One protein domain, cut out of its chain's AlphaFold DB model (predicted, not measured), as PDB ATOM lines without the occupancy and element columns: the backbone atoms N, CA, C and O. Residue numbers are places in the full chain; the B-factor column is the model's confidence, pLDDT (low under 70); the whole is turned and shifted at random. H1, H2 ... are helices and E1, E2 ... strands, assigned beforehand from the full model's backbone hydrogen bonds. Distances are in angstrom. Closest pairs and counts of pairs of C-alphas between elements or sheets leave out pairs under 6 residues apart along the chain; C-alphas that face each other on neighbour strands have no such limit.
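AT A GLANCE: This is residues 3 to 102 of the 102 residues of the protein "Probable transposase" of Succinivibrio dextrinosolvens (UniProt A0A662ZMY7). A small three-stranded sheet, E1, E2 and E3, sits at one end of a long body; H1 extends away from it, and H2 and then H3 fold back along H1 toward the sheet. A long arm without named elements, residues 3 to 26, sticks out beyond E1 and sweeps back in a wide arc. The 100 printed residues hold three strands, then three helices, a mixed class; the sheet, in order E1, E2, E3, is antiparallel. The whole is extended, radius of gyration of the C-alphas 20.8 A, and flat, spanning 63 by 40 by 15 A.

IN THESE COORDINATES: Find C-alpha 29 at (192.061, 163.381, 162.364), where E1, residues 29 to 32, begins. E2 is residues 37 to 43, 16.7 A long, and E3 residues 48 to 52. From C-alpha 54 at (212.577, 157.119, 152.948), H1 runs 29.1 A to residue 73. H2 is residues 76 to 85, 14.5 A; H3, residues 88 to 100, runs 18.5 A to C-alpha 100 at (204.940, 155.385, 165.152).

HOW THE PARTS SIT: The strands form a meander, each the antiparallel neighbour of the one before. Look at N 30 and O 42, 2.8 A apart, between E1 and E2, and at N 41 and O 49, 3.0 A, between E2 and E3. H1 touches H2 with residues 67 to 71 alone, a helical hairpin at a shallow tilt of 22 degrees; the closest C-alphas, of Phe 70 and Ala 78, are 5.0 A apart. H1 and H3 are close but not clearly touching, the closest C-alphas, of Phe 63 and Glu 89, 7.1 A apart. H2 and H3 meet only through their link. In H1, H2 and H3 every O i to N i+4 pair is within hydrogen-bond range.

THE WHOLE: The C-alphas of Glu 23 and Thr 75, the two farthest apart, are 63.5 A apart. The printed part has no cut, the links between its named elements are tight, and no printed residue is under 70 in pLDDT.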
ATOM      1  N   LEU A   3     207.341 125.142 171.487       81.12
ATOM      2  CA  LEU A   3     208.047 125.698 170.335       81.12
ATOM      3  C   LEU A   3     209.527 125.866 170.690       81.12
ATOM      4  O   LEU A   3     209.873 126.651 171.567       81.12
ATOM      5  N   LYS A   4     210.414 125.155 169.979       82.56
ATOM      6  CA  LYS A   4     211.878 125.188 170.199       82.56
ATOM      7  C   LYS A   4     212.300 124.852 171.645       82.56
ATOM      8  O   LYS A   4     213.223 125.480 172.159       82.56
ATOM      9  N   GLY A   5     211.633 123.893 172.288       91.38
ATOM     10  CA  GLY A   5     211.931 123.488 173.668       91.38
ATOM     11  C   GLY A   5     211.412 124.450 174.741       91.38
ATOM     12  O   GLY A   5     211.758 124.302 175.909       91.38
ATOM     13  N   LEU A   6     210.606 125.449 174.364       93.00
ATOM     14  CA  LEU A   6     209.944 126.358 175.295       93.00
ATOM     15  C   LEU A   6     208.447 126.056 175.353       93.00
ATOM     16  O   LEU A   6     207.795 125.876 174.319       93.00
ATOM     17  N   TRP A   7     207.909 126.048 176.571       94.12
ATOM     18  CA  TRP A   7     206.485 125.893 176.839       94.12
ATOM     19  C   TRP A   7     205.797 127.255 176.853       94.12
ATOM     20  O   TRP A   7     206.211 128.163 177.571       94.12
ATOM     21  N   TYR A   8     204.727 127.381 176.073       92.44
ATOM     22  CA  TYR A   8     203.896 128.582 176.021       92.44
ATOM     23  C   TYR A   8     202.489 128.284 176.544       92.44
ATOM     24  O   TYR A   8     201.846 127.324 176.095       92.44
ATOM     25  N   LEU A   9     202.017 129.145 177.452       94.31
ATOM     26  CA  LEU A   9     200.638 129.221 177.931       94.31
ATOM     27  C   LEU A   9     199.976 130.452 177.307       94.31
ATOM     28  O   LEU A   9     200.417 131.577 177.529       94.31
ATOM     29  N   HIS A  10     198.933 130.245 176.509       92.06
ATOM     30  CA  HIS A  10     198.144 131.338 175.947       92.06
ATOM     31  C   HIS A  10     196.948 131.590 176.863       92.06
ATOM     32  O   HIS A  10     196.113 130.703 177.029       92.06
ATOM     33  N   ILE A  11     196.871 132.786 177.445       94.69
ATOM     34  CA  ILE A  11     195.744 133.210 178.281       94.69
ATOM     35  C   ILE A  11     194.944 134.241 177.477       94.69
ATOM     36  O   ILE A  11     195.440 135.353 177.274       94.69
ATOM     37  N   PRO A  12     193.751 133.896 176.965       94.69
ATOM     38  CA  PRO A  12     192.894 134.879 176.323       94.69
ATOM     39  C   PRO A  12     192.377 135.866 177.374       94.69
ATOM     40  O   PRO A  12     191.966 135.471 178.463       94.69
ATOM     41  N   VAL A  13     192.396 137.155 177.043       94.69
ATOM     42  CA  VAL A  13     191.852 138.218 177.890       94.69
ATOM     43  C   VAL A  13     190.875 139.022 177.058       94.69
ATOM     44  O   VAL A  13     191.252 139.600 176.038       94.69
ATOM     45  N   THR A  14     189.637 139.090 177.525       94.69
ATOM     46  CA  THR A  14     188.643 140.022 177.003       94.69
ATOM     47  C   THR A  14     188.668 141.270 177.869       94.69
ATOM     48  O   THR A  14     188.693 141.185 179.095       94.69
ATOM     49  N   ARG A  15     188.699 142.439 177.234       92.38
ATOM     50  CA  ARG A  15     188.524 143.721 177.911       92.38
ATOM     51  C   ARG A  15     187.315 144.399 177.310       92.38
ATOM     52  O   ARG A  15     187.293 144.624 176.101       92.38
ATOM     53  N   GLU A  16     186.348 144.716 178.155       92.38
ATOM     54  CA  GLU A  16     185.250 145.586 177.767       92.38
ATOM     55  C   GLU A  16     185.814 146.976 177.459       92.38
ATOM     56  O   GLU A  16     186.726 147.473 178.128       92.38
ATOM     57  N   LYS A  17     185.315 147.568 176.381       89.12
ATOM     58  CA  LYS A  17     185.567 148.954 176.006       89.12
ATOM     59  C   LYS A  17     184.213 149.612 175.845       89.12
ATOM     60  O   LYS A  17     183.278 148.962 175.388       89.12
ATOM     61  N   GLU A  18     184.130 150.881 176.214       89.00
ATOM     62  CA  GLU A  18     182.931 151.664 175.946       89.00
ATOM     63  C   GLU A  18     182.646 151.688 174.444       89.00
ATOM     64  O   GLU A  18     183.562 151.818 173.623       89.00
ATOM     65  N   ASP A  19     181.367 151.567 174.102       88.75
ATOM     66  CA  ASP A  19     180.924 151.688 172.725       88.75
ATOM     67  C   ASP A  19     181.223 153.084 172.182       88.75
ATOM     68  O   ASP A  19     181.155 154.101 172.883       88.75
ATOM     69  N   PHE A  20     181.532 153.132 170.890       88.75
ATOM     70  CA  PHE A  20     181.727 154.392 170.197       88.75
ATOM     71  C   PHE A  20     180.416 155.193 170.182       88.75
ATOM     72  O   PHE A  20     179.420 154.759 169.603       88.75
ATOM     73  N   LYS A  21     180.442 156.392 170.770       91.44
ATOM     74  CA  LYS A  21     179.342 157.362 170.728       91.44
ATOM     75  C   LYS A  21     179.767 158.567 169.910       91.44
ATOM     76  O   LYS A  21     180.788 159.186 170.211       91.44
ATOM     77  N   LYS A  22     178.984 158.922 168.889       85.81
ATOM     78  CA  LYS A  22     179.304 160.049 168.001       85.81
ATOM     79  C   LYS A  22     179.332 161.371 168.775       85.81
ATOM     80  O   LYS A  22     180.155 162.226 168.470       85.81
ATOM     81  N   GLU A  23     178.500 161.493 169.808       89.38
ATOM     82  CA  GLU A  23     178.477 162.653 170.713       89.38
ATOM     83  C   GLU A  23     179.806 162.881 171.461       89.38
ATOM     84  O   GLU A  23     180.087 164.001 171.875       89.38
ATOM     85  N   ASN A  24     180.641 161.845 171.618       87.75
ATOM     86  CA  ASN A  24     181.926 161.930 172.323       87.75
ATOM     87  C   ASN A  24     183.095 162.351 171.412       87.75
ATOM     88  O   ASN A  24     184.226 162.489 171.888       87.75
ATOM     89  N   VAL A  25     182.859 162.528 170.108       87.44
ATOM     90  CA  VAL A  25     183.895 162.937 169.151       87.44
ATOM     91  C   VAL A  25     184.192 164.424 169.328       87.44
ATOM     92  O   VAL A  25     183.330 165.263 169.082       87.44
ATOM     93  N   LYS A  26     185.420 164.745 169.750       87.31
ATOM     94  CA  LYS A  26     185.887 166.131 169.937       87.31
ATOM     95  C   LYS A  26     186.728 166.654 168.778       87.31
ATOM     96  O   LYS A  26     186.626 167.829 168.470       87.31
ATOM     97  N   HIS A  27     187.527 165.776 168.173       86.75
ATOM     98  CA  HIS A  27     188.469 166.106 167.108       86.75
ATOM     99  C   HIS A  27     188.468 165.007 166.045       86.75
ATOM    100  O   HIS A  27     188.452 163.816 166.379       86.75
ATOM    101  N   ILE A  28     188.510 165.401 164.777       87.12
ATOM    102  CA  ILE A  28     188.634 164.512 163.626       87.12
ATOM    103  C   ILE A  28     190.055 164.628 163.075       87.12
ATOM    104  O   ILE A  28     190.516 165.705 162.705       87.12
ATOM    105  N   VAL A  29     190.735 163.485 162.983       91.25
ATOM    106  CA  VAL A  29     192.061 163.381 162.364       91.25
ATOM    107  C   VAL A  29     191.974 162.430 161.177       91.25
ATOM    108  O   VAL A  29     191.661 161.248 161.332       91.25
ATOM    109  N   GLY A  30     192.253 162.942 159.980       91.38
ATOM    110  CA  GLY A  30     192.441 162.131 158.781       91.38
ATOM    111  C   GLY A  30     193.824 161.487 158.802       91.38
ATOM    112  O   GLY A  30     194.808 162.170 159.067       91.38
ATOM    113  N   ILE A  31     193.910 160.182 158.532       93.12
ATOM    114  CA  ILE A  31     195.182 159.449 158.486       93.12
ATOM    115  C   ILE A  31     195.299 158.727 157.141       93.12
ATOM    116  O   ILE A  31     194.510 157.827 156.853       93.12
ATOM    117  N   ASP A  32     196.311 159.078 156.348       92.69
ATOM    118  CA  ASP A  32     196.697 158.366 155.125       92.69
ATOM    119  C   ASP A  32     197.994 157.571 155.343       92.69
ATOM    120  O   ASP A  32     198.870 157.981 156.103       92.69
ATOM    121  N   ARG A  33     198.138 156.414 154.688       90.56
ATOM    122  CA  ARG A  33     199.312 155.535 154.836       90.56
ATOM    123  C   ARG A  33     199.847 155.107 153.480       90.56
ATOM    124  O   ARG A  33     199.113 154.587 152.647       90.56
ATOM    125  N   GLY A  34     201.165 155.179 153.310       91.00
ATOM    126  CA  GLY A  34     201.832 154.787 152.075       91.00
ATOM    127  C   GLY A  34     203.288 154.350 152.244       91.00
ATOM    128  O   GLY A  34     203.851 154.255 153.333       91.00
ATOM    129  N   LEU A  35     203.933 154.050 151.113       87.81
ATOM    130  CA  LEU A  35     205.351 153.662 151.086       87.81
ATOM    131  C   LEU A  35     206.288 154.874 151.168       87.81
ATOM    132  O   LEU A  35     207.360 154.790 151.769       87.81
ATOM    133  N   ARG A  36     205.890 156.002 150.562       89.56
ATOM    134  CA  ARG A  36     206.651 157.263 150.602       89.56
ATOM    135  C   ARG A  36     206.535 157.935 151.970       89.56
ATOM    136  O   ARG A  36     207.546 158.384 152.514       89.56
ATOM    137  N   PHE A  37     205.326 157.956 152.516       92.75
ATOM    138  CA  PHE A  37     205.001 158.431 153.855       92.75
ATOM    139  C   PHE A  37     204.266 157.316 154.581       92.75
ATOM    140  O   PHE A  37     203.224 156.879 154.111       92.75
ATOM    141  N   LEU A  38     204.822 156.835 155.688       89.00
ATOM    142  CA  LEU A  38     204.240 155.735 156.463       89.00
ATOM    143  C   LEU A  38     202.889 156.121 157.052       89.00
ATOM    144  O   LEU A  38     201.992 155.287 157.128       89.00
ATOM    145  N   SER A  39     202.796 157.378 157.470       92.44
ATOM    146  CA  SER A  39     201.591 158.020 157.952       92.44
ATOM    147  C   SER A  39     201.648 159.491 157.565       92.44
ATOM    148  O   SER A  39     202.715 160.113 157.652       92.44
ATOM    149  N   VAL A  40     200.513 160.022 157.142       92.44
ATOM    150  CA  VAL A  40     200.237 161.451 157.059       92.44
ATOM    151  C   VAL A  40     198.991 161.688 157.894       92.44
ATOM    152  O   VAL A  40     197.962 161.081 157.605       92.44
ATOM    153  N   SER A  41     199.085 162.516 158.931       92.81
ATOM    154  CA  SER A  41     197.924 162.936 159.718       92.81
ATOM    155  C   SER A  41     197.556 164.371 159.378       92.81
ATOM    156  O   SER A  41     198.437 165.202 159.170       92.81
ATOM    157  N   TYR A  42     196.258 164.644 159.306       92.12
ATOM    158  CA  TYR A  42     195.691 165.969 159.087       92.12
ATOM    159  C   TYR A  42     194.568 166.201 160.093       92.12
ATOM    160  O   TYR A  42     193.675 165.357 160.195       92.12
ATOM    161  N   ASP A  43     194.613 167.309 160.825       91.06
ATOM    162  CA  ASP A  43     193.556 167.697 161.760       91.06
ATOM    163  C   ASP A  43     192.656 168.814 161.212       91.06
ATOM    164  O   ASP A  43     192.927 169.452 160.194       91.06
ATOM    165  N   GLU A  44     191.547 169.037 161.908       87.81
ATOM    166  CA  GLU A  44     190.569 170.090 161.618       87.81
ATOM    167  C   GLU A  44     191.105 171.524 161.775       87.81
ATOM    168  O   GLU A  44     190.501 172.457 161.248       87.81
ATOM    169  N   GLU A  45     192.251 171.708 162.437       87.94
ATOM    170  CA  GLU A  45     192.943 172.996 162.579       87.94
ATOM    171  C   GLU A  45     193.914 173.264 161.411       87.94
ATOM    172  O   GLU A  45     194.540 174.323 161.331       87.94
ATOM    173  N   GLY A  46     194.032 172.322 160.467       85.88
ATOM    174  CA  GLY A  46     194.893 172.426 159.293       85.88
ATOM    175  C   GLY A  46     196.335 171.973 159.523       85.88
ATOM    176  O   GLY A  46     197.177 172.106 158.627       85.88
ATOM    177  N   LYS A  47     196.658 171.421 160.694       89.50
ATOM    178  CA  LYS A  47     197.985 170.893 160.998       89.50
ATOM    179  C   LYS A  47     198.163 169.552 160.303       89.50
ATOM    180  O   LYS A  47     197.322 168.660 160.379       89.50
ATOM    181  N   THR A  48     199.303 169.405 159.631       92.31
ATOM    182  CA  THR A  48     199.666 168.165 158.942       92.31
ATOM    183  C   THR A  48     200.985 167.625 159.474       92.31
ATOM    184  O   THR A  48     201.976 168.357 159.522       92.31
ATOM    185  N   GLU A  49     201.032 166.344 159.825       92.56
ATOM    186  CA  GLU A  49     202.265 165.658 160.210       92.56
ATOM    187  C   GLU A  49     202.620 164.581 159.186       92.56
ATOM    188  O   GLU A  49     201.768 163.820 158.731       92.56
ATOM    189  N   PHE A  50     203.901 164.499 158.827       94.00
ATOM    190  CA  PHE A  50     204.400 163.558 157.830       94.00
ATOM    191  C   PHE A  50     205.466 162.648 158.423       94.00
ATOM    192  O   PHE A  50     206.559 163.093 158.782       94.00
ATOM    193  N   ILE A  51     205.221 161.342 158.392       93.56
ATOM    194  CA  ILE A  51     206.212 160.343 158.788       93.56
ATOM    195  C   ILE A  51     206.852 159.757 157.531       93.56
ATOM    196  O   ILE A  51     206.285 158.913 156.839       93.56
ATOM    197  N   SER A  52     208.066 160.207 157.209       94.69
ATOM    198  CA  SER A  52     208.763 159.779 155.990       94.69
ATOM    199  C   SER A  52     209.150 158.294 156.004       94.69
ATOM    200  O   SER A  52     209.853 157.816 156.895       94.69
ATOM    201  N   GLY A  53     208.808 157.579 154.929       94.56
ATOM    202  CA  GLY A  53     209.223 156.196 154.676       94.56
ATOM    203  C   GLY A  53     210.618 156.053 154.052       94.56
ATOM    204  O   GLY A  53     211.102 154.932 153.889       94.56
ATOM    205  N   LYS A  54     211.315 157.153 153.719       95.19
ATOM    206  CA  LYS A  54     212.577 157.119 152.948       95.19
ATOM    207  C   LYS A  54     213.655 156.251 153.602       95.19
ATOM    208  O   LYS A  54     214.210 155.362 152.960       95.19
ATOM    209  N   LYS A  55     213.926 156.471 154.896       93.44
ATOM    210  CA  LYS A  55     214.930 155.692 155.652       93.44
ATOM    211  C   LYS A  55     214.571 154.204 155.695       93.44
ATOM    212  O   LYS A  55     215.456 153.348 155.648       93.44
ATOM    213  N   ILE A  56     213.276 153.896 155.752       94.62
ATOM    214  CA  ILE A  56     212.785 152.520 155.781       94.62
ATOM    215  C   ILE A  56     212.977 151.845 154.434       94.62
ATOM    216  O   ILE A  56     213.499 150.733 154.393       94.62
ATOM    217  N   ALA A  57     212.619 152.526 153.344       94.88
ATOM    218  CA  ALA A  57     212.807 152.025 151.990       94.88
ATOM    219  C   ALA A  57     214.281 151.673 151.732       94.88
ATOM    220  O   ALA A  57     214.588 150.563 151.301       94.88
ATOM    221  N   THR A  58     215.211 152.558 152.113       95.69
ATOM    222  CA  THR A  58     216.654 152.289 152.018       95.69
ATOM    223  C   THR A  58     217.062 151.034 152.790       95.69
ATOM    224  O   THR A  58     217.828 150.215 152.286       95.69
ATOM    225  N   LYS A  59     216.563 150.847 154.016       94.88
ATOM    226  CA  LYS A  59     216.912 149.673 154.826       94.88
ATOM    227  C   LYS A  59     216.290 148.380 154.285       94.88
ATOM    228  O   LYS A  59     216.972 147.358 154.291       94.88
ATOM    229  N   ARG A  60     215.061 148.421 153.761       94.62
ATOM    230  CA  ARG A  60     214.430 147.282 153.066       94.62
ATOM    231  C   ARG A  60     215.222 146.867 151.826       94.62
ATOM    232  O   ARG A  60     215.504 145.682 151.657       94.62
ATOM    233  N   ASN A  61     215.679 147.833 151.026       96.12
ATOM    234  CA  ASN A  61     216.529 147.560 149.863       96.12
ATOM    235  C   ASN A  61     217.836 146.866 150.267       96.12
ATOM    236  O   ASN A  61     218.175 145.839 149.690       96.12
ATOM    237  N   LYS A  62     218.498 147.326 151.340       95.94
ATOM    238  CA  LYS A  62     219.696 146.654 151.877       95.94
ATOM    239  C   LYS A  62     219.432 145.196 152.273       95.94
ATOM    240  O   LYS A  62     220.252 144.325 152.003       95.94
ATOM    241  N   PHE A  63     218.295 144.902 152.911       95.38
ATOM    242  CA  PHE A  63     217.925 143.516 153.233       95.38
ATOM    243  C   PHE A  63     217.654 142.678 151.980       95.38
ATOM    244  O   PHE A  63     218.022 141.502 151.941       95.38
ATOM    245  N   LEU A  64     217.015 143.262 150.965       95.56
ATOM    246  CA  LEU A  64     216.749 142.603 149.689       95.56
ATOM    247  C   LEU A  64     218.047 142.261 148.944       95.56
ATOM    248  O   LEU A  64     218.217 141.117 148.529       95.56
ATOM    249  N   GLU A  65     218.963 143.220 148.823       96.69
ATOM    250  CA  GLU A  65     220.280 143.040 148.199       96.69
ATOM    251  C   GLU A  65     221.092 141.962 148.917       96.69
ATOM    252  O   GLU A  65     221.568 141.022 148.287       96.69
ATOM    253  N   LEU A  66     221.154 142.025 150.250       95.25
ATOM    254  CA  LEU A  66     221.879 141.047 151.057       95.25
ATOM    255  C   LEU A  66     221.315 139.626 150.892       95.25
ATOM    256  O   LEU A  66     222.065 138.649 150.836       95.25
ATOM    257  N   ARG A  67     219.983 139.490 150.807       95.94
ATOM    258  CA  ARG A  67     219.344 138.201 150.509       95.94
ATOM    259  C   ARG A  67     219.723 137.709 149.119       95.94
ATOM    260  O   ARG A  67     220.132 136.555 149.011       95.94
ATOM    261  N   ARG A  68     219.630 138.568 148.099       96.56
ATOM    262  CA  ARG A  68     219.999 138.235 146.715       96.56
ATOM    263  C   ARG A  68     221.445 137.755 146.622       96.56
ATOM    264  O   ARG A  68     221.689 136.696 146.057       96.56
ATOM    265  N   GLU A  69     222.380 138.476 147.237       96.50
ATOM    266  CA  GLU A  69     223.804 138.127 147.230       96.50
ATOM    267  C   GLU A  69     224.056 136.747 147.860       96.50
ATOM    268  O   GLU A  69     224.734 135.896 147.281       96.50
ATOM    269  N   PHE A  70     223.491 136.480 149.042       96.00
ATOM    270  CA  PHE A  70     223.692 135.187 149.700       96.00
ATOM    271  C   PHE A  70     222.946 134.038 149.022       96.00
ATOM    272  O   PHE A  70     223.445 132.912 149.034       96.00
ATOM    273  N   GLN A  71     221.778 134.296 148.434       94.50
ATOM    274  CA  GLN A  71     221.054 133.299 147.649       94.50
ATOM    275  C   GLN A  71     221.844 132.914 146.396       94.50
ATOM    276  O   GLN A  71     222.000 131.722 146.143       94.50
ATOM    277  N   ALA A  72     222.423 133.891 145.689       97.25
ATOM    278  CA  ALA A  72     223.257 133.649 144.514       97.25
ATOM    279  C   ALA A  72     224.515 132.826 144.839       97.25
ATOM    280  O   ALA A  72     224.903 131.960 144.061       97.25
ATOM    281  N   LYS A  73     225.137 133.042 146.008       96.69
ATOM    282  CA  LYS A  73     226.347 132.300 146.414       96.69
ATOM    283  C   LYS A  73     226.106 130.807 146.669       96.69
ATOM    284  O   LYS A  73     227.033 130.023 146.507       96.69
ATOM    285  N   GLY A  74     224.936 130.393 147.165       93.06
ATOM    286  CA  GLY A  74     224.578 128.972 147.374       93.06
ATOM    287  C   GLY A  74     225.415 128.164 148.396       93.06
ATOM    288  O   GLY A  74     225.075 127.022 148.736       93.06
ATOM    289  N   THR A  75     226.489 128.729 148.953       97.56
ATOM    290  CA  THR A  75     227.409 128.024 149.857       97.56
ATOM    291  C   THR A  75     226.795 127.735 151.233       97.56
ATOM    292  O   THR A  75     225.790 128.319 151.656       97.56
ATOM    293  N   LYS A  76     227.418 126.823 151.995       97.31
ATOM    294  CA  LYS A  76     227.015 126.518 153.382       97.31
ATOM    295  C   LYS A  76     227.134 127.746 154.295       97.31
ATOM    296  O   LYS A  76     226.266 127.967 155.139       97.31
ATOM    297  N   SER A  77     228.176 128.563 154.118       96.69
ATOM    298  CA  SER A  77     228.361 129.815 154.864       96.69
ATOM    299  C   SER A  77     227.296 130.857 154.504       96.69
ATOM    300  O   SER A  77     226.722 131.460 155.411       96.69
ATOM    301  N   ALA A  78     226.941 130.998 153.221       96.88
ATOM    302  CA  ALA A  78     225.870 131.890 152.776       96.88
ATOM    303  C   ALA A  78     224.501 131.481 153.351       96.88
ATOM    304  O   ALA A  78     223.794 132.311 153.923       96.88
ATOM    305  N   ARG A  79     224.168 130.183 153.326       96.56
ATOM    306  CA  ARG A  79     222.949 129.646 153.964       96.56
ATOM    307  C   ARG A  79     222.909 129.890 155.475       96.56
ATOM    308  O   ARG A  79     221.873 130.294 156.005       96.56
ATOM    309  N   ARG A  80     224.032 129.711 156.183       96.44
ATOM    310  CA  ARG A  80     224.139 130.055 157.617       96.44
ATOM    311  C   ARG A  80     223.885 131.544 157.856       96.44
ATOM    312  O   ARG A  80     223.180 131.896 158.799       96.44
ATOM    313  N   ARG A  81     224.410 132.415 156.990       95.62
ATOM    314  CA  ARG A  81     224.204 133.864 157.079       95.62
ATOM    315  C   ARG A  81     222.748 134.254 156.809       95.62
ATOM    316  O   ARG A  81     222.203 135.014 157.603       95.62
ATOM    317  N   LEU A  82     222.097 133.670 155.797       95.75
ATOM    318  CA  LEU A  82     220.654 133.819 155.536       95.75
ATOM    319  C   LEU A  82     219.814 133.431 156.759       95.75
ATOM    320  O   LEU A  82     218.951 134.196 157.187       95.75
ATOM    321  N   LYS A  83     220.116 132.285 157.382       94.69
ATOM    322  CA  LYS A  83     219.447 131.851 158.617       94.69
ATOM    323  C   LYS A  83     219.655 132.855 159.755       94.69
ATOM    324  O   LYS A  83     218.703 133.181 160.456       94.69
ATOM    325  N   ALA A  84     220.868 133.385 159.908       92.62
ATOM    326  CA  ALA A  84     221.188 134.356 160.951       92.62
ATOM    327  C   ALA A  84     220.471 135.706 160.770       92.62
ATOM    328  O   ALA A  84     220.152 136.358 161.768       92.62
ATOM    329  N   ILE A  85     220.236 136.150 159.528       92.75
ATOM    330  CA  ILE A  85     219.507 137.399 159.237       92.75
ATOM    331  C   ILE A  85     217.987 137.215 159.170       92.75
ATOM    332  O   ILE A  85     217.256 138.207 159.193       92.75
ATOM    333  N   SER A  86     217.506 135.972 159.136       90.75
ATOM    334  CA  SER A  86     216.080 135.662 159.052       90.75
ATOM    335  C   SER A  86     215.280 136.310 160.192       90.75
ATOM    336  O   SER A  86     215.682 136.324 161.363       90.75
ATOM    337  N   GLY A  87     214.154 136.920 159.825       92.44
ATOM    338  CA  GLY A  87     213.257 137.632 160.734       92.44
ATOM    339  C   GLY A  87     213.796 138.945 161.320       92.44
ATOM    340  O   GLY A  87     213.044 139.621 162.016       92.44
ATOM    341  N   ARG A  88     215.052 139.352 161.057       94.38
ATOM    342  CA  ARG A  88     215.579 140.643 161.555       94.38
ATOM    343  C   ARG A  88     214.832 141.832 160.961       94.38
ATOM    344  O   ARG A  88     214.524 142.764 161.692       94.38
ATOM    345  N   GLU A  89     214.538 141.784 159.662       93.75
ATOM    346  CA  GLU A  89     213.777 142.831 158.972       93.75
ATOM    347  C   GLU A  89     212.374 142.987 159.576       93.75
ATOM    348  O   GLU A  89     211.994 144.099 159.926       93.75
ATOM    349  N   ASN A  90     211.657 141.879 159.799       94.31
ATOM    350  CA  ASN A  90     210.317 141.895 160.397       94.31
ATOM    351  C   ASN A  90     210.328 142.443 161.826       94.31
ATOM    352  O   ASN A  90     209.498 143.284 162.160       94.31
ATOM    353  N   ARG A  91     211.280 142.004 162.663       96.19
ATOM    354  CA  ARG A  91     211.432 142.526 164.032       96.19
ATOM    355  C   ARG A  91     211.684 144.029 164.029       96.19
ATOM    356  O   ARG A  91     211.032 144.757 164.762       96.19
ATOM    357  N   TRP A  92     212.586 144.491 163.166       95.69
ATOM    358  CA  TRP A  92     212.870 145.915 163.038       95.69
ATOM    359  C   TRP A  92     211.660 146.711 162.522       95.69
ATOM    360  O   TRP A  92     211.365 147.764 163.072       95.69
ATOM    361  N   MET A  93     210.931 146.219 161.517       94.62
ATOM    362  CA  MET A  93     209.708 146.885 161.050       94.62
ATOM    363  C   MET A  93     208.614 146.919 162.121       94.62
ATOM    364  O   MET A  93     207.880 147.897 162.196       94.62
ATOM    365  N   SER A  94     208.520 145.879 162.952       95.12
ATOM    366  CA  SER A  94     207.563 145.830 164.064       95.12
ATOM    367  C   SER A  94     207.885 146.888 165.121       95.12
ATOM    368  O   SER A  94     206.981 147.583 165.569       95.12
ATOM    369  N   ASP A  95     209.164 147.057 165.464       95.31
ATOM    370  CA  ASP A  95     209.621 148.119 166.368       95.31
ATOM    371  C   ASP A  95     209.350 149.517 165.789       95.31
ATOM    372  O   ASP A  95     208.768 150.360 166.460       95.31
ATOM    373  N   VAL A  96     209.665 149.748 164.510       93.19
ATOM    374  CA  VAL A  96     209.361 151.025 163.843       93.19
ATOM    375  C   VAL A  96     207.867 151.342 163.884       93.19
ATOM    376  O   VAL A  96     207.494 152.455 164.241       93.19
ATOM    377  N   ASN A  97     207.013 150.369 163.556       92.12
ATOM    378  CA  ASN A  97     205.566 150.552 163.625       92.12
ATOM    379  C   ASN A  97     205.109 150.865 165.055       92.12
ATOM    380  O   ASN A  97     204.271 151.739 165.233       92.12
ATOM    381  N   HIS A  98     205.684 150.199 166.061       92.75
ATOM    382  CA  HIS A  98     205.375 150.457 167.465       92.75
ATOM    383  C   HIS A  98     205.753 151.876 167.902       92.75
ATOM    384  O   HIS A  98     204.988 152.496 168.630       92.75
ATOM    385  N   GLN A  99     206.898 152.411 167.465       92.00
ATOM    386  CA  GLN A  99     207.266 153.795 167.790       92.00
ATOM    387  C   GLN A  99     206.360 154.821 167.098       92.00
ATOM    388  O   GLN A  99     206.148 155.890 167.650       92.00
ATOM    389  N   ILE A 100     205.841 154.503 165.909       89.56
ATOM    390  CA  ILE A 100     204.940 155.385 165.152       89.56
ATOM    391  C   ILE A 100     203.512 155.363 165.709       89.56
ATOM    392  O   ILE A 100     202.817 156.364 165.627       89.56
ATOM    393  N   SER A 101     203.052 154.220 166.221       86.94
ATOM    394  CA  SER A 101     201.668 154.038 166.677       86.94
ATOM    395  C   SER A 101     201.430 154.405 168.145       86.94
ATOM    396  O   SER A 101     200.352 154.100 168.655       86.94
ATOM    397  N   LYS A 102     202.454 154.894 168.848       82.19
ATOM    398  CA  LYS A 102     202.325 155.410 170.217       82.19
ATOM    399  C   LYS A 102     201.648 156.767 170.191       82.19
ATOM    400  O   LYS A 102     200.825 156.984 171.102       82.19
TER     401      LYS A 102